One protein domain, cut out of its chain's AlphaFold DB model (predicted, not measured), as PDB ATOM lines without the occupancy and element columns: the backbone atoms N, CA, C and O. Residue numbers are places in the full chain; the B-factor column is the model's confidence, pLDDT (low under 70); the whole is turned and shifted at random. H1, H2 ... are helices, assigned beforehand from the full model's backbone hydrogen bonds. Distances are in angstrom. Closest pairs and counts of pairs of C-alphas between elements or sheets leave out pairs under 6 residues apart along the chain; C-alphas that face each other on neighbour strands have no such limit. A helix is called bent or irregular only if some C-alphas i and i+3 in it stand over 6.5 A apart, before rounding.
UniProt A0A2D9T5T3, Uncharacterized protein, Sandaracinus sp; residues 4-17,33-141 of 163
ATOM      1  N   LEU A   4     128.179 145.943 179.838       40.31
ATOM      2  CA  LEU A   4     128.536 145.668 181.233       40.31
ATOM      3  C   LEU A   4     129.861 146.318 181.660       40.31
ATOM      4  O   LEU A   4     129.970 146.778 182.788       40.31
ATOM      5  N   VAL A   5     130.819 146.433 180.742       44.69
ATOM      6  CA  VAL A   5     132.134 147.074 180.945       44.69
ATOM      7  C   VAL A   5     131.952 148.574 181.129       44.69
ATOM      8  O   VAL A   5     132.491 149.184 182.047       44.69
ATOM      9  N   LEU A   6     131.080 149.141 180.289       40.62
ATOM     10  CA  LEU A   6     130.608 150.510 180.413       40.62
ATOM     11  C   LEU A   6     129.846 150.723 181.719       40.62
ATOM     12  O   LEU A   6     130.027 151.775 182.295       40.62
ATOM     13  N   SER A   7     129.070 149.761 182.231       44.19
ATOM     14  CA  SER A   7     128.419 149.878 183.548       44.19
ATOM     15  C   SER A   7     129.403 149.792 184.722       44.19
ATOM     16  O   SER A   7     129.227 150.507 185.705       44.19
ATOM     17  N   PHE A   8     130.446 148.963 184.621       49.97
ATOM     18  CA  PHE A   8     131.489 148.809 185.645       49.97
ATOM     19  C   PHE A   8     132.327 150.088 185.801       49.97
ATOM     20  O   PHE A   8     132.523 150.582 186.910       49.97
ATOM     21  N   LEU A   9     132.731 150.681 184.671       50.22
ATOM     22  CA  LEU A   9     133.394 151.992 184.597       50.22
ATOM     23  C   LEU A   9     132.429 153.158 184.802       50.22
ATOM     24  O   LEU A   9     132.816 154.218 185.287       50.22
ATOM     25  N   ALA A  10     131.152 152.980 184.469       43.88
ATOM     26  CA  ALA A  10     130.159 153.978 184.788       43.88
ATOM     27  C   ALA A  10     129.980 154.076 186.296       43.88
ATOM     28  O   ALA A  10     129.588 155.136 186.710       43.88
ATOM     29  N   ILE A  11     130.316 153.110 187.157       47.72
ATOM     30  CA  ILE A  11     130.184 153.277 188.624       47.72
ATOM     31  C   ILE A  11     131.197 154.265 189.207       47.72
ATOM     32  O   ILE A  11     130.868 154.948 190.178       47.72
ATOM     33  N   THR A  12     132.353 154.463 188.567       49.34
ATOM     34  CA  THR A  12     133.224 155.613 188.865       49.34
ATOM     35  C   THR A  12     132.516 156.952 188.591       49.34
ATOM     36  O   THR A  12     132.935 157.982 189.107       49.34
ATOM     37  N   VAL A  13     131.416 156.945 187.820       44.97
ATOM     38  CA  VAL A  13     130.683 158.122 187.308       44.97
ATOM     39  C   VAL A  13     129.188 158.174 187.726       44.97
ATOM     40  O   VAL A  13     128.615 159.249 187.849       44.97
ATOM     41  N   VAL A  14     128.523 157.053 188.016       42.81
ATOM     42  CA  VAL A  14     127.063 156.887 188.199       42.81
ATOM     43  C   VAL A  14     126.669 157.210 189.630       42.81
ATOM     44  O   VAL A  14     125.589 157.751 189.851       42.81
ATOM     45  N   GLY A  15     127.589 157.037 190.584       43.41
ATOM     46  CA  GLY A  15     127.474 157.683 191.892       43.41
ATOM     47  C   GLY A  15     127.540 159.217 191.822       43.41
ATOM     48  O   GLY A  15     127.190 159.882 192.793       43.41
ATOM     49  N   CYS A  16     127.954 159.795 190.685       51.34
ATOM     50  CA  CYS A  16     128.240 161.223 190.543       51.34
ATOM     51  C   CYS A  16     127.172 162.015 189.752       51.34
ATOM     52  O   CYS A  16     127.301 163.239 189.648       51.34
ATOM     53  N   GLY A  17     126.118 161.356 189.245       36.28
ATOM     54  CA  GLY A  17     125.048 161.951 188.425       36.28
ATOM     55  C   GLY A  17     125.324 161.905 186.912       36.28
ATOM     56  O   GLY A  17     126.472 161.888 186.489       36.28
ATOM     57  N   ARG A  33     149.407 166.758 187.781       58.38
ATOM     58  CA  ARG A  33     148.229 165.960 187.405       58.38
ATOM     59  C   ARG A  33     148.554 164.471 187.301       58.38
ATOM     60  O   ARG A  33     147.673 163.661 187.553       58.38
ATOM     61  N   SER A  34     149.799 164.089 186.988       66.75
ATOM     62  CA  SER A  34     150.176 162.669 186.957       66.75
ATOM     63  C   SER A  34     150.245 162.040 188.349       66.75
ATOM     64  O   SER A  34     149.928 160.868 188.480       66.75
ATOM     65  N   HIS A  35     150.600 162.789 189.401       79.31
ATOM     66  CA  HIS A  35     150.679 162.214 190.750       79.31
ATOM     67  C   HIS A  35     149.297 161.835 191.306       79.31
ATOM     68  O   HIS A  35     149.123 160.739 191.828       79.31
ATOM     69  N   GLU A  36     148.299 162.712 191.176       81.19
ATOM     70  CA  GLU A  36     146.935 162.406 191.630       81.19
ATOM     71  C   GLU A  36     146.258 161.344 190.758       81.19
ATOM     72  O   GLU A  36     145.577 160.470 191.291       81.19
ATOM     73  N   MET A  37     146.503 161.354 189.442       80.94
ATOM     74  CA  MET A  37     146.037 160.278 188.559       80.94
ATOM     75  C   MET A  37     146.637 158.925 188.941       80.94
ATOM     76  O   MET A  37     145.895 157.949 189.001       80.94
ATOM     77  N   ASN A  38     147.935 158.871 189.259       84.81
ATOM     78  CA  ASN A  38     148.572 157.650 189.747       84.81
ATOM     79  C   ASN A  38     147.948 157.208 191.074       84.81
ATOM     80  O   ASN A  38     147.538 156.064 191.187       84.81
ATOM     81  N   ARG A  39     147.747 158.125 192.032       89.12
ATOM     82  CA  ARG A  39     147.104 157.793 193.313       89.12
ATOM     83  C   ARG A  39     145.725 157.157 193.121       89.12
ATOM     84  O   ARG A  39     145.444 156.125 193.718       89.12
ATOM     85  N   TYR A  40     144.851 157.765 192.320       86.69
ATOM     86  CA  TYR A  40     143.526 157.188 192.076       86.69
ATOM     87  C   TYR A  40     143.584 155.913 191.224       86.69
ATOM     88  O   TYR A  40     142.716 155.058 191.378       86.69
ATOM     89  N   SER A  41     144.592 155.759 190.362       86.31
ATOM     90  CA  SER A  41     144.846 154.503 189.651       86.31
ATOM     91  C   SER A  41     145.205 153.373 190.605       86.31
ATOM     92  O   SER A  41     144.569 152.327 190.546       86.31
ATOM     93  N   ASP A  42     146.158 153.601 191.508       91.25
ATOM     94  CA  ASP A  42     146.606 152.607 192.487       91.25
ATOM     95  C   ASP A  42     145.430 152.161 193.374       91.25
ATOM     96  O   ASP A  42     145.267 150.983 193.678       91.25
ATOM     97  N   ILE A  43     144.547 153.095 193.745       92.00
ATOM     98  CA  ILE A  43     143.329 152.784 194.509       92.00
ATOM     99  C   ILE A  43     142.370 151.898 193.706       92.00
ATOM    100  O   ILE A  43     141.805 150.955 194.263       92.00
ATOM    101  N   VAL A  44     142.166 152.191 192.418       89.38
ATOM    102  CA  VAL A  44     141.330 151.349 191.547       89.38
ATOM    103  C   VAL A  44     141.944 149.966 191.366       89.38
ATOM    104  O   VAL A  44     141.210 148.982 191.405       89.38
ATOM    105  N   GLU A  45     143.262 149.872 191.228       90.50
ATOM    106  CA  GLU A  45     143.969 148.596 191.133       90.50
ATOM    107  C   GLU A  45     143.778 147.753 192.400       90.50
ATOM    108  O   GLU A  45     143.356 146.605 192.301       90.50
ATOM    109  N   VAL A  46     143.931 148.338 193.593       93.94
ATOM    110  CA  VAL A  46     143.669 147.647 194.872       93.94
ATOM    111  C   VAL A  46     142.217 147.163 194.980       93.94
ATOM    112  O   VAL A  46     141.952 146.060 195.473       93.94
ATOM    113  N   ALA A  47     141.255 147.972 194.526       91.62
ATOM    114  CA  ALA A  47     139.852 147.571 194.492       91.62
ATOM    115  C   ALA A  47     139.619 146.406 193.515       91.62
ATOM    116  O   ALA A  47     138.880 145.475 193.845       91.62
ATOM    117  N   LEU A  48     140.252 146.440 192.338       91.06
ATOM    118  CA  LEU A  48     140.186 145.367 191.342       91.06
ATOM    119  C   LEU A  48     140.821 144.080 191.861       91.06
ATOM    120  O   LEU A  48     140.203 143.032 191.721       91.06
ATOM    121  N   ASP A  49     141.985 144.152 192.502       94.62
ATOM    122  CA  ASP A  49     142.659 143.000 193.110       94.62
ATOM    123  C   ASP A  49     141.760 142.318 194.148       94.62
ATOM    124  O   ASP A  49     141.573 141.101 194.116       94.62
ATOM    125  N   SER A  50     141.137 143.113 195.022       95.00
ATOM    126  CA  SER A  50     140.235 142.608 196.066       95.00
ATOM    127  C   SER A  50     138.971 141.968 195.479       95.00
ATOM    128  O   SER A  50     138.515 140.918 195.937       95.00
ATOM    129  N   TYR A  51     138.398 142.587 194.444       92.94
ATOM    130  CA  TYR A  51     137.235 142.043 193.749       92.94
ATOM    131  C   TYR A  51     137.586 140.770 192.960       92.94
ATOM    132  O   TYR A  51     136.831 139.800 192.982       92.94
ATOM    133  N   GLU A  52     138.748 140.736 192.313       94.00
ATOM    134  CA  GLU A  52     139.273 139.576 191.591       94.00
ATOM    135  C   GLU A  52     139.497 138.375 192.505       94.00
ATOM    136  O   GLU A  52     139.099 137.259 192.157       94.00
ATOM    137  N   GLU A  53     140.083 138.591 193.681       96.25
ATOM    138  CA  GLU A  53     140.242 137.549 194.693       96.25
ATOM    139  C   GLU A  53     138.884 136.971 195.111       96.25
ATOM    140  O   GLU A  53     138.717 135.746 195.156       96.25
ATOM    141  N   GLU A  54     137.885 137.825 195.351       95.75
ATOM    142  CA  GLU A  54     136.538 137.372 195.693       95.75
ATOM    143  C   GLU A  54     135.903 136.557 194.555       95.75
ATOM    144  O   GLU A  54     135.372 135.468 194.793       95.75
ATOM    145  N   VAL A  55     135.965 137.061 193.321       92.75
ATOM    146  CA  VAL A  55     135.386 136.401 192.144       92.75
ATOM    147  C   VAL A  55     136.039 135.041 191.906       92.75
ATOM    148  O   VAL A  55     135.335 134.056 191.675       92.75
ATOM    149  N   ARG A  56     137.370 134.945 192.010       92.69
ATOM    150  CA  ARG A  56     138.084 133.667 191.867       92.69
ATOM    151  C   ARG A  56     137.766 132.696 192.995       92.69
ATOM    152  O   ARG A  56     137.581 131.509 192.731       92.69
ATOM    153  N   THR A  57     137.660 133.187 194.228       94.81
ATOM    154  CA  THR A  57     137.266 132.363 195.378       94.81
ATOM    155  C   THR A  57     135.869 131.781 195.175       94.81
ATOM    156  O   THR A  57     135.666 130.587 195.381       94.81
ATOM    157  N   ALA A  58     134.919 132.590 194.702       94.19
ATOM    158  CA  ALA A  58     133.574 132.125 194.375       94.19
ATOM    159  C   ALA A  58     133.567 131.126 193.207       94.19
ATOM    160  O   ALA A  58     132.887 130.107 193.271       94.19
ATOM    161  N   ALA A  59     134.363 131.360 192.161       91.19
ATOM    162  CA  ALA A  59     134.466 130.437 191.029       91.19
ATOM    163  C   ALA A  59     135.060 129.070 191.414       91.19
ATOM    164  O   ALA A  59     134.699 128.056 190.819       91.19
ATOM    165  N   ALA A  60     135.947 129.031 192.413       91.94
ATOM    166  CA  ALA A  60     136.519 127.798 192.951       91.94
ATOM    167  C   ALA A  60     135.635 127.120 194.018       91.94
ATOM    168  O   ALA A  60     135.930 125.996 194.433       91.94
ATOM    169  N   ALA A  61     134.574 127.785 194.481       92.44
ATOM    170  CA  ALA A  61     133.691 127.257 195.507       92.44
ATOM    171  C   ALA A  61     132.774 126.151 194.963       92.44
ATOM    172  O   ALA A  61     132.502 126.035 193.767       92.44
ATOM    173  N   THR A  62     132.271 125.338 195.886       92.56
ATOM    174  CA  THR A  62     131.191 124.386 195.625       92.56
ATOM    175  C   THR A  62     129.929 124.905 196.294       92.56
ATOM    176  O   THR A  62     130.002 125.447 197.394       92.56
ATOM    177  N   TYR A  63     128.784 124.747 195.635       91.00
ATOM    178  CA  TYR A  63     127.500 125.259 196.117       91.00
ATOM    179  C   TYR A  63     126.547 124.111 196.438       91.00
ATOM    180  O   TYR A  63     126.608 123.055 195.803       91.00
ATOM    181  N   GLY A  64     125.642 124.319 197.397       89.62
ATOM    182  CA  GLY A  64     124.635 123.320 197.759       89.62
ATOM    183  C   GLY A  64     123.526 123.206 196.714       89.62
ATOM    184  O   GLY A  64     122.873 122.173 196.593       89.62
ATOM    185  N   SER A  65     123.320 124.251 195.905       90.81
ATOM    186  CA  SER A  65     122.317 124.250 194.837       90.81
ATOM    187  C   SER A  65     122.685 125.150 193.655       90.81
ATOM    188  O   SER A  65     123.467 126.094 193.768       90.81
ATOM    189  N   ARG A  66     122.058 124.898 192.496       90.31
ATOM    190  CA  ARG A  66     122.169 125.781 191.320       90.31
ATOM    191  C   ARG A  66     121.617 127.182 191.588       90.31
ATOM    192  O   ARG A  66     122.151 128.142 191.043       90.31
ATOM    193  N   SER A  67     120.564 127.306 192.399       92.00
ATOM    194  CA  SER A  67     119.989 128.606 192.766       92.00
ATOM    195  C   SER A  67     120.947 129.429 193.618       92.00
ATOM    196  O   SER A  67     121.071 130.625 193.390       92.00
ATOM    197  N   GLU A  68     121.667 128.793 194.542       91.94
ATOM    198  CA  GLU A  68     122.700 129.448 195.346       91.94
ATOM    199  C   GLU A  68     123.868 129.934 194.476       91.94
ATOM    200  O   GLU A  68     124.236 131.107 194.538       91.94
ATOM    201  N   ALA A  69     124.382 129.075 193.589       92.19
ATOM    202  CA  ALA A  69     125.431 129.451 192.639       92.19
ATOM    203  C   ALA A  69     124.994 130.621 191.738       92.19
ATOM    204  O   ALA A  69     125.761 131.551 191.486       92.19
ATOM    205  N   ARG A  70     123.734 130.612 191.278       92.19
ATOM    206  CA  ARG A  70     123.164 131.701 190.479       92.19
ATOM    207  C   ARG A  70     123.046 132.997 191.278       92.19
ATOM    208  O   ARG A  70     123.463 134.033 190.777       92.19
ATOM    209  N   ALA A  71     122.538 132.933 192.507       92.31
ATOM    210  CA  ALA A  71     122.430 134.097 193.379       92.31
ATOM    211  C   ALA A  71     123.805 134.720 193.657       92.31
ATOM    212  O   ALA A  71     123.936 135.941 193.614       92.31
ATOM    213  N   LYS A  72     124.847 133.900 193.863       93.44
ATOM    214  CA  LYS A  72     126.213 134.407 194.038       93.44
ATOM    215  C   LYS A  72     126.768 135.035 192.758       93.44
ATOM    216  O   LYS A  72     127.399 136.085 192.829       93.44
ATOM    217  N   ALA A  73     126.516 134.431 191.598       90.19
ATOM    218  CA  ALA A  73     126.899 135.012 190.312       90.19
ATOM    219  C   ALA A  73     126.221 136.373 190.075       90.19
ATOM    220  O   ALA A  73     126.886 137.325 189.674       90.19
ATOM    221  N   ASP A  74     124.922 136.478 190.372       88.69
ATOM    222  CA  ASP A  74     124.154 137.719 190.234       88.69
ATOM    223  C   ASP A  74     124.617 138.789 191.253       88.69
ATOM    224  O   ASP A  74     124.699 139.966 190.902       88.69
ATOM    225  N   GLU A  75     124.989 138.399 192.484       89.50
ATOM    226  CA  GLU A  75     125.604 139.297 193.481       89.50
ATOM    227  C   GLU A  75     126.936 139.868 192.972       89.50
ATOM    228  O   GLU A  75     127.146 141.079 193.023       89.50
ATOM    229  N   LEU A  76     127.829 139.007 192.469       87.38
ATOM    230  CA  LEU A  76     129.149 139.405 191.971       87.38
ATOM    231  C   LEU A  76     129.035 140.285 190.724       87.38
ATOM    232  O   LEU A  76     129.679 141.325 190.651       87.38
ATOM    233  N   ALA A  77     128.170 139.924 189.774       81.81
ATOM    234  CA  ALA A  77     127.916 140.730 188.580       81.81
ATOM    235  C   ALA A  77     127.227 142.077 188.888       81.81
ATOM    236  O   ALA A  77     127.157 142.953 188.020       81.81
ATOM    237  N   GLY A  78     126.703 142.241 190.105       75.06
ATOM    238  CA  GLY A  78     126.040 143.446 190.570       75.06
ATOM    239  C   GLY A  78     126.995 144.624 190.772       75.06
ATOM    240  O   GLY A  78     128.079 144.514 191.343       75.06
ATOM    241  N   THR A  79     126.532 145.810 190.381       75.19
ATOM    242  CA  THR A  79     127.270 147.075 190.514       75.19
ATOM    243  C   THR A  79     127.612 147.428 191.966       75.19
ATOM    244  O   THR A  79     128.637 148.050 192.237       75.19
ATOM    245  N   GLU A  80     126.775 147.001 192.914       80.94
ATOM    246  CA  GLU A  80     126.962 147.243 194.350       80.94
ATOM    247  C   GLU A  80     128.188 146.526 194.918       80.94
ATOM    248  O   GLU A  80     128.872 147.062 195.794       80.94
ATOM    249  N   ARG A  81     128.505 145.328 194.407       85.38
ATOM    250  CA  ARG A  81     129.643 144.553 194.903       85.38
ATOM    251  C   ARG A  81     130.965 145.201 194.514       85.38
ATOM    252  O   ARG A  81     131.849 145.351 195.353       85.38
ATOM    253  N   TRP A  82     131.068 145.676 193.278       83.75
ATOM    254  CA  TRP A  82     132.194 146.500 192.848       83.75
ATOM    255  C   TRP A  82     132.298 147.803 193.653       83.75
ATOM    256  O   TRP A  82     133.364 148.131 194.177       83.75
ATOM    257  N   ALA A  83     131.180 148.517 193.825       84.31
ATOM    258  CA  ALA A  83     131.147 149.758 194.597       84.31
ATOM    259  C   ALA A  83     131.606 149.559 196.054       84.31
ATOM    260  O   ALA A  83     132.231 150.452 196.629       84.31
ATOM    261  N   HIS A  84     131.331 148.393 196.650       87.69
ATOM    262  CA  HIS A  84     131.836 148.025 197.971       87.69
ATOM    263  C   HIS A  84     133.371 147.992 198.015       87.69
ATOM    264  O   HIS A  84     133.959 148.651 198.874       87.69
ATOM    265  N   HIS A  85     134.019 147.278 197.089       90.94
ATOM    266  CA  HIS A  85     135.487 147.191 197.028       90.94
ATOM    267  C   HIS A  85     136.128 148.549 196.756       90.94
ATOM    268  O   HIS A  85     137.065 148.937 197.455       90.94
ATOM    269  N   MET A  86     135.554 149.327 195.834       89.94
ATOM    270  CA  MET A  86     136.046 150.672 195.545       89.94
ATOM    271  C   MET A  86     135.949 151.600 196.761       89.94
ATOM    272  O   MET A  86     136.896 152.320 197.079       89.94
ATOM    273  N   ARG A  87     134.827 151.561 197.493       90.25
ATOM    274  CA  ARG A  87     134.649 152.356 198.715       90.25
ATOM    275  C   ARG A  87     135.695 151.999 199.769       90.25
ATOM    276  O   ARG A  87     136.302 152.902 200.333       90.25
ATOM    277  N   ARG A  88     135.955 150.709 199.991       94.38
ATOM    278  CA  ARG A  88     136.962 150.265 200.969       94.38
ATOM    279  C   ARG A  88     138.377 150.685 200.581       94.38
ATOM    280  O   ARG A  88     139.131 151.113 201.452       94.38
ATOM    281  N   ALA A  89     138.730 150.607 199.298       94.69
ATOM    282  CA  ALA A  89     140.035 151.056 198.814       94.69
ATOM    283  C   ALA A  89     140.222 152.577 198.985       94.69
ATOM    284  O   ALA A  89     141.292 153.027 199.405       94.69
ATOM    285  N   LEU A  90     139.177 153.372 198.727       91.62
ATOM    286  CA  LEU A  90     139.178 154.819 198.978       91.62
ATOM    287  C   LEU A  90     139.321 155.137 200.471       91.62
ATOM    288  O   LEU A  90     140.189 155.926 200.849       91.62
ATOM    289  N   GLU A  91     138.523 154.488 201.322       94.81
ATOM    290  CA  GLU A  91     138.538 154.686 202.776       94.81
ATOM    291  C   GLU A  91     139.912 154.363 203.378       94.81
ATOM    292  O   GLU A  91     140.415 155.125 204.206       94.81
ATOM    293  N   ALA A  92     140.572 153.298 202.907       96.56
ATOM    294  CA  ALA A  92     141.936 152.943 203.312       96.56
ATOM    295  C   ALA A  92     142.975 154.032 202.981       96.56
ATOM    296  O   ALA A  92     144.033 154.096 203.605       96.56
ATOM    297  N   ASN A  93     142.657 154.914 202.033       93.81
ATOM    298  CA  ASN A  93     143.487 156.037 201.607       93.81
ATOM    299  C   ASN A  93     142.996 157.392 202.146       93.81
ATOM    300  O   ASN A  93     143.479 158.437 201.694       93.81
ATOM    301  N   GLY A  94     142.051 157.389 203.093       95.31
ATOM    302  CA  GLY A  94     141.464 158.600 203.671       95.31
ATOM    303  C   GLY A  94     140.622 159.405 202.680       95.31
ATOM    304  O   GLY A  94     140.519 160.621 202.823       95.31
ATOM    305  N   LEU A  95     140.074 158.748 201.657       92.25
ATOM    306  CA  LEU A  95     139.246 159.348 200.615       92.25
ATOM    307  C   LEU A  95     137.823 158.796 200.666       92.25
ATOM    308  O   LEU A  95     137.550 157.730 201.218       92.25
ATOM    309  N   THR A  96     136.915 159.518 200.030       88.38
ATOM    310  CA  THR A  96     135.517 159.138 199.857       88.38
ATOM    311  C   THR A  96     135.179 158.955 198.380       88.38
ATOM    312  O   THR A  96     135.907 159.380 197.481       88.38
ATOM    313  N   VAL A  97     134.011 158.367 198.109       82.56
ATOM    314  CA  VAL A  97     133.454 158.317 196.745       82.56
ATOM    315  C   VAL A  97     133.230 159.729 196.187       82.56
ATOM    316  O   VAL A  97     133.410 159.946 194.993       82.56
ATOM    317  N   ALA A  98     132.895 160.706 197.039       82.00
ATOM    318  CA  ALA A  98     132.715 162.092 196.613       82.00
ATOM    319  C   ALA A  98     134.028 162.718 196.109       82.00
ATOM    320  O   ALA A  98     133.999 163.447 195.119       82.00
ATOM    321  N   ASP A  99     135.166 162.382 196.724       85.62
ATOM    322  CA  ASP A  99     136.486 162.859 196.291       85.62
ATOM    323  C   ASP A  99     136.859 162.295 194.917       85.62
ATOM    324  O   ASP A  99     137.273 163.039 194.031       85.62
ATOM    325  N   LEU A 100     136.618 160.998 194.697       83.44
ATOM    326  CA  LEU A 100     136.803 160.361 193.390       83.44
ATOM    327  C   LEU A 100     135.874 160.952 192.320       83.44
ATOM    328  O   LEU A 100     136.294 161.170 191.182       83.44
ATOM    329  N   CYS A 101     134.617 161.231 192.676       81.19
ATOM    330  CA  CYS A 101     133.666 161.897 191.789       81.19
ATOM    331  C   CYS A 101     134.149 163.297 191.402       81.19
ATOM    332  O   CYS A 101     134.080 163.671 190.230       81.19
ATOM    333  N   GLN A 102     134.619 164.079 192.375       80.50
ATOM    334  CA  GLN A 102     135.137 165.420 192.133       80.50
ATOM    335  C   GLN A 102     136.394 165.363 191.259       80.50
ATOM    336  O   GLN A 102     136.465 166.055 190.248       80.50
ATOM    337  N   PHE A 103     137.317 164.450 191.561       83.69
ATOM    338  CA  PHE A 103     138.500 164.218 190.743       83.69
ATOM    339  C   PHE A 103     138.139 163.843 189.300       83.69
ATOM    340  O   PHE A 103     138.650 164.432 188.354       83.69
ATOM    341  N   SER A 104     137.196 162.925 189.100       79.25
ATOM    342  CA  SER A 104     136.766 162.523 187.753       79.25
ATOM    343  C   SER A 104     136.141 163.684 186.967       79.25
ATOM    344  O   SER A 104     136.307 163.759 185.750       79.25
ATOM    345  N   LYS A 105     135.465 164.625 187.645       76.12
ATOM    346  CA  LYS A 105     134.937 165.858 187.028       76.12
ATOM    347  C   LYS A 105     136.049 166.813 186.612       76.12
ATOM    348  O   LYS A 105     135.996 167.371 185.518       76.12
ATOM    349  N   ASP A 106     137.054 166.975 187.463       80.56
ATOM    350  CA  ASP A 106     138.194 167.854 187.201       80.56
ATOM    351  C   ASP A 106     139.155 167.248 186.153       80.56
ATOM    352  O   ASP A 106     139.935 167.961 185.512       80.56
ATOM    353  N   HIS A 107     139.053 165.934 185.923       76.81
ATOM    354  CA  HIS A 107     139.888 165.149 185.016       76.81
ATOM    355  C   HIS A 107     139.036 164.288 184.058       76.81
ATOM    356  O   HIS A 107     139.038 163.063 184.163       76.81
ATOM    357  N   PRO A 108     138.356 164.880 183.059       70.62
ATOM    358  CA  PRO A 108     137.394 164.169 182.204       70.62
ATOM    359  C   PRO A 108     137.986 163.012 181.372       70.62
ATOM    360  O   PRO A 108     137.252 162.123 180.953       70.62
ATOM    361  N   PHE A 109     139.309 162.980 181.168       73.94
ATOM    362  CA  PHE A 109     140.014 161.872 180.497       73.94
ATOM    363  C   PHE A 109     140.323 160.688 181.408       73.94
ATOM    364  O   PHE A 109     140.778 159.649 180.936       73.94
ATOM    365  N   PHE A 110     140.128 160.841 182.714       75.12
ATOM    366  CA  PHE A 110     140.508 159.830 183.686       75.12
ATOM    367  C   PHE A 110     139.737 158.526 183.474       75.12
ATOM    368  O   PHE A 110     140.342 157.460 183.481       75.12
ATOM    369  N   ALA A 111     138.437 158.609 183.181       72.00
ATOM    370  CA  ALA A 111     137.613 157.436 182.904       72.00
ATOM    371  C   ALA A 111     138.048 156.692 181.627       72.00
ATOM    372  O   ALA A 111     138.132 155.466 181.628       72.00
ATOM    373  N   GLU A 112     138.370 157.414 180.547       68.88
ATOM    374  CA  GLU A 112     138.872 156.798 179.308       68.88
ATOM    375  C   GLU A 112     140.237 156.150 179.513       68.88
ATOM    376  O   GLU A 112     140.488 155.042 179.042       68.88
ATOM    377  N   TRP A 113     141.115 156.835 180.242       76.50
ATOM    378  CA  TRP A 113     142.425 156.310 180.581       76.50
ATOM    379  C   TRP A 113     142.303 155.032 181.420       76.50
ATOM    380  O   TRP A 113     142.909 154.024 181.067       76.50
ATOM    381  N   GLN A 114     141.449 155.020 182.449       74.94
ATOM    382  CA  GLN A 114     141.174 153.817 183.240       74.94
ATOM    383  C   GLN A 114     140.596 152.682 182.395       74.94
ATOM    384  O   GLN A 114     140.991 151.533 182.574       74.94
ATOM    385  N   ALA A 115     139.704 152.987 181.449       71.12
ATOM    386  CA  ALA A 115     139.177 151.989 180.525       71.12
ATOM    387  C   ALA A 115     140.281 151.383 179.645       71.12
ATOM    388  O   ALA A 115     140.278 150.178 179.408       71.12
ATOM    389  N   GLY A 116     141.244 152.194 179.198       70.06
ATOM    390  CA  GLY A 116     142.405 151.719 178.446       70.06
ATOM    391  C   GLY A 116     143.385 150.885 179.277       70.06
ATOM    392  O   GLY A 116     144.018 149.988 178.731       70.06
ATOM    393  N   VAL A 117     143.505 151.160 180.578       75.44
ATOM    394  CA  VAL A 117     144.414 150.434 181.482       75.44
ATOM    395  C   VAL A 117     143.801 149.122 181.979       75.44
ATOM    396  O   VAL A 117     144.486 148.105 182.015       75.44
ATOM    397  N   PHE A 118     142.515 149.124 182.345       76.94
ATOM    398  CA  PHE A 118     141.876 148.005 183.047       76.94
ATOM    399  C   PHE A 118     140.799 147.275 182.237       76.94
ATOM    400  O   PHE A 118     140.272 146.276 182.719       76.94
ATOM    401  N   GLY A 119     140.453 147.742 181.033       76.81
ATOM    402  CA  GLY A 119     139.317 147.229 180.256       76.81
ATOM    403  C   GLY A 119     139.326 145.710 180.075       76.81
ATOM    404  O   GLY A 119     138.376 145.048 180.478       76.81
ATOM    405  N   ASP A 120     140.424 145.150 179.565       80.69
ATOM    406  CA  ASP A 120     140.537 143.702 179.329       80.69
ATOM    407  C   ASP A 120     140.410 142.886 180.629       80.69
ATOM    408  O   ASP A 120     139.768 141.836 180.659       80.69
ATOM    409  N   ARG A 121     140.972 143.403 181.730       83.38
ATOM    410  CA  ARG A 121     140.894 142.777 183.056       83.38
ATOM    411  C   ARG A 121     139.460 142.775 183.586       83.38
ATOM    412  O   ARG A 121     138.999 141.770 184.118       83.38
ATOM    413  N   ILE A 122     138.732 143.878 183.418       82.69
ATOM    414  CA  ILE A 122     137.317 143.970 183.803       82.69
ATOM    415  C   ILE A 122     136.478 142.976 182.988       82.69
ATOM    416  O   ILE A 122     135.631 142.287 183.562       82.69
ATOM    417  N   ASP A 123     136.730 142.853 181.683       81.06
ATOM    418  CA  ASP A 123     136.029 141.905 180.805       81.06
ATOM    419  C   ASP A 123     136.230 140.457 181.271       81.06
ATOM    420  O   ASP A 123     135.262 139.689 181.356       81.06
ATOM    421  N   GLU A 124     137.463 140.093 181.631       86.44
ATOM    422  CA  GLU A 124     137.784 138.782 182.199       86.44
ATOM    423  C   GLU A 124     137.036 138.544 183.516       86.44
ATOM    424  O   GLU A 124     136.377 137.515 183.679       86.44
ATOM    425  N   LEU A 125     137.056 139.506 184.441       85.88
ATOM    426  CA  LEU A 125     136.388 139.374 185.738       85.88
ATOM    427  C   LEU A 125     134.874 139.208 185.610       85.88
ATOM    428  O   LEU A 125     134.283 138.391 186.316       85.88
ATOM    429  N   VAL A 126     134.239 139.930 184.685       83.75
ATOM    430  CA  VAL A 126     132.809 139.763 184.390       83.75
ATOM    431  C   VAL A 126     132.528 138.359 183.846       83.75
ATOM    432  O   VAL A 126     131.534 137.732 184.235       83.75
ATOM    433  N   ALA A 127     133.400 137.832 182.982       85.12
ATOM    434  CA  ALA A 127     133.265 136.473 182.469       85.12
ATOM    435  C   ALA A 127     133.400 135.427 183.590       85.12
ATOM    436  O   ALA A 127     132.565 134.521 183.680       85.12
ATOM    437  N   VAL A 128     134.379 135.584 184.486       87.19
ATOM    438  CA  VAL A 128     134.564 134.681 185.633       87.19
ATOM    439  C   VAL A 128     133.376 134.768 186.593       87.19
ATOM    440  O   VAL A 128     132.819 133.729 186.944       87.19
ATOM    441  N   ALA A 129     132.909 135.968 186.949       87.19
ATOM    442  CA  ALA A 129     131.734 136.150 187.807       87.19
ATOM    443  C   ALA A 129     130.480 135.486 187.214       87.19
ATOM    444  O   ALA A 129     129.734 134.808 187.919       87.19
ATOM    445  N   THR A 130     130.281 135.593 185.897       84.94
ATOM    446  CA  THR A 130     129.165 134.925 185.205       84.94
ATOM    447  C   THR A 130     129.310 133.400 185.223       84.94
ATOM    448  O   THR A 130     128.313 132.679 185.331       84.94
ATOM    449  N   SER A 131     130.542 132.887 185.145       88.31
ATOM    450  CA  SER A 131     130.819 131.446 185.174       88.31
ATOM    451  C   SER A 131     130.460 130.784 186.509       88.31
ATOM    452  O   SER A 131     130.135 129.597 186.522       88.31
ATOM    453  N   VAL A 132     130.400 131.546 187.610       91.06
ATOM    454  CA  VAL A 132     129.990 131.052 188.939       91.06
ATOM    455  C   VAL A 132     128.606 130.394 188.895       91.06
ATOM    456  O   VAL A 132     128.387 129.375 189.542       91.06
ATOM    457  N   ALA A 133     127.690 130.871 188.046       88.50
ATOM    458  CA  ALA A 133     126.368 130.258 187.879       88.50
ATOM    459  C   ALA A 133     126.432 128.801 187.372       88.50
ATOM    460  O   ALA A 133     125.463 128.045 187.489       88.50
ATOM    461  N   GLN A 134     127.562 128.406 186.784       86.38
ATOM    462  CA  GLN A 134     127.825 127.074 186.251       86.38
ATOM    463  C   GLN A 134     128.690 126.214 187.184       86.38
ATOM    464  O   GLN A 134     128.922 125.049 186.851       86.38
ATOM    465  N   ALA A 135     129.092 126.733 188.350       84.31
ATOM    466  CA  ALA A 135     129.945 126.046 189.314       84.31
ATOM    467  C   ALA A 135     129.412 124.664 189.726       84.31
ATOM    468  O   ALA A 135     128.219 124.349 189.602       84.31
ATOM    469  N   THR A 136     130.326 123.821 190.201       85.94
ATOM    470  CA  THR A 136     130.026 122.464 190.661       85.94
ATOM    471  C   THR A 136     129.041 122.499 191.828       85.94
ATOM    472  O   THR A 136     129.167 123.318 192.740       85.94
ATOM    473  N   ILE A 137     128.058 121.595 191.794       85.75
ATOM    474  CA  ILE A 137     127.062 121.443 192.856       85.75
ATOM    475  C   ILE A 137     127.393 120.198 193.663       85.75
ATOM    476  O   ILE A 137     127.518 119.117 193.083       85.75
ATOM    477  N   ASP A 138     127.485 120.353 194.980       81.00
ATOM    478  CA  ASP A 138     127.543 119.232 195.910       81.00
ATOM    479  C   ASP A 138     126.172 119.056 196.578       81.00
ATOM    480  O   ASP A 138     125.815 119.812 197.487       81.00
ATOM    481  N   PRO A 139     125.383 118.057 196.142       63.81
ATOM    482  CA  PRO A 139     124.048 117.827 196.676       63.81
ATOM    483  C   PRO A 139     124.059 117.369 198.143       63.81
ATOM    484  O   PRO A 139     123.008 117.388 198.777       63.81
ATOM    485  N   SER A 140     125.210 116.974 198.702       73.81
ATOM    486  CA  SER A 140     125.324 116.593 200.117       73.81
ATOM    487  C   SER A 140     125.299 117.790 201.075       73.81
ATOM    488  O   SER A 140     125.033 117.614 202.263       73.81
ATOM    489  N   MET A 141     125.506 119.009 200.563       66.69
ATOM    490  CA  MET A 141     125.408 120.251 201.337       66.69
ATOM    491  C   MET A 141     123.977 120.795 201.442       66.69
ATOM    492  O   MET A 141     123.747 121.785 202.138       66.69
TER     493      MET A 141
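This is residues 4 to 17 and 33 to 141 of the 163 residues of an uncharacterized protein of Sandaracinus sp (UniProt A0A2D9T5T3). One long helix, H2, runs along much of a rod-shaped body; beside its later part H3 and H6b run with it as a bundle of three, up and down, each running against the one before it in the chain, with H6b touching both H2 and H3. Nearer the other end H4 crosses H2, and H1 packs among H4, H5 and the two arms of the bent helix H6. The printed part has 123 residues, with six named helices, H1 to H6 in chain order, and no named strand: all helix. It is compact, with a radius of gyration of the C-alphas of 15.9 A and spans of 55 by 26 by 24 A.

H1, residues 4 to 14, touches H4, residues 79 to 92, at a steep tilt of 48 degrees; the closest C-alphas, of Phe 8 and Thr 79, are 6.7 A apart. H1 touches H5, residues 97 to 106, about perpendicular at 87 degrees, closest at the C-alphas of Val 13 and Cys 101, 6.6 A. H2, residues 33 to 60, touches H4 with residues 43 to 51 alone, at a steep tilt of 53 degrees, opposite ways; the closest C-alphas, of Ala 47 and Met 86, are 5.0 A apart. H2 and H3, residues 66 to 77, are close but not clearly touching, with the C-alphas of Val 55 and Leu 76 closest at 6.9 A. H6, residues 110 to 134, was assigned as one helix by its hydrogen bonds but is bent: C-alphas 117 and 120 are 8.1 A apart, and the arms H6a, residues 110 to 117, and H6b, residues 120 to 134, are only just about perpendicular at 73 degrees. H6a and H1 only just touch, with 3 pairs of C-alphas within 8 A, the closest being Leu 9 and Ala 115 at 7.1 A. H6b touches H3 at a shallow tilt of 17 degrees, opposite ways, with the C-alphas of Arg 70 and Ala 133 closest at 4.4 A. H2 touches H6b with residues 52 to 59 alone, at a shallow tilt of 20 degrees, the same way; the C-alphas of Ala 59 and Val 132 are closest at 5.0 A. H3 and H5 are apart. Every O i to N i+4 pair is within hydrogen-bond range in H2, H3, H4, H5 and H6a, against 5 of 7 in H1 and 9 of 11 in H6b.

H1 begins at C-alpha 4, (128.536, 145.668, 181.233), and is 13.3 A long. H2 measures 40.3 A from C-alpha 33, (148.229, 165.960, 187.405), to C-alpha 60; H3 measures 16.2 A, H4 20.3 A and H5 14.3 A. H6a is 10.4 A long, and H6b, 22.0 A, ends at C-alpha 134, (127.825, 127.074, 186.251).

The two C-alphas farthest apart, of Arg 33 and Ser 140, are 55.9 A apart. Residues 18 to 32 are not printed, and C-alphas 17 and 33 are 23.5 A apart across the cut. The links from H2 to H3, H3 to H4, H4 to H5 and H5 to H6 are tight. Mean pLDDT of the printed part is 80.7; residues 4 to 17, 33 to 34, 112, 139 and 141 are under 70.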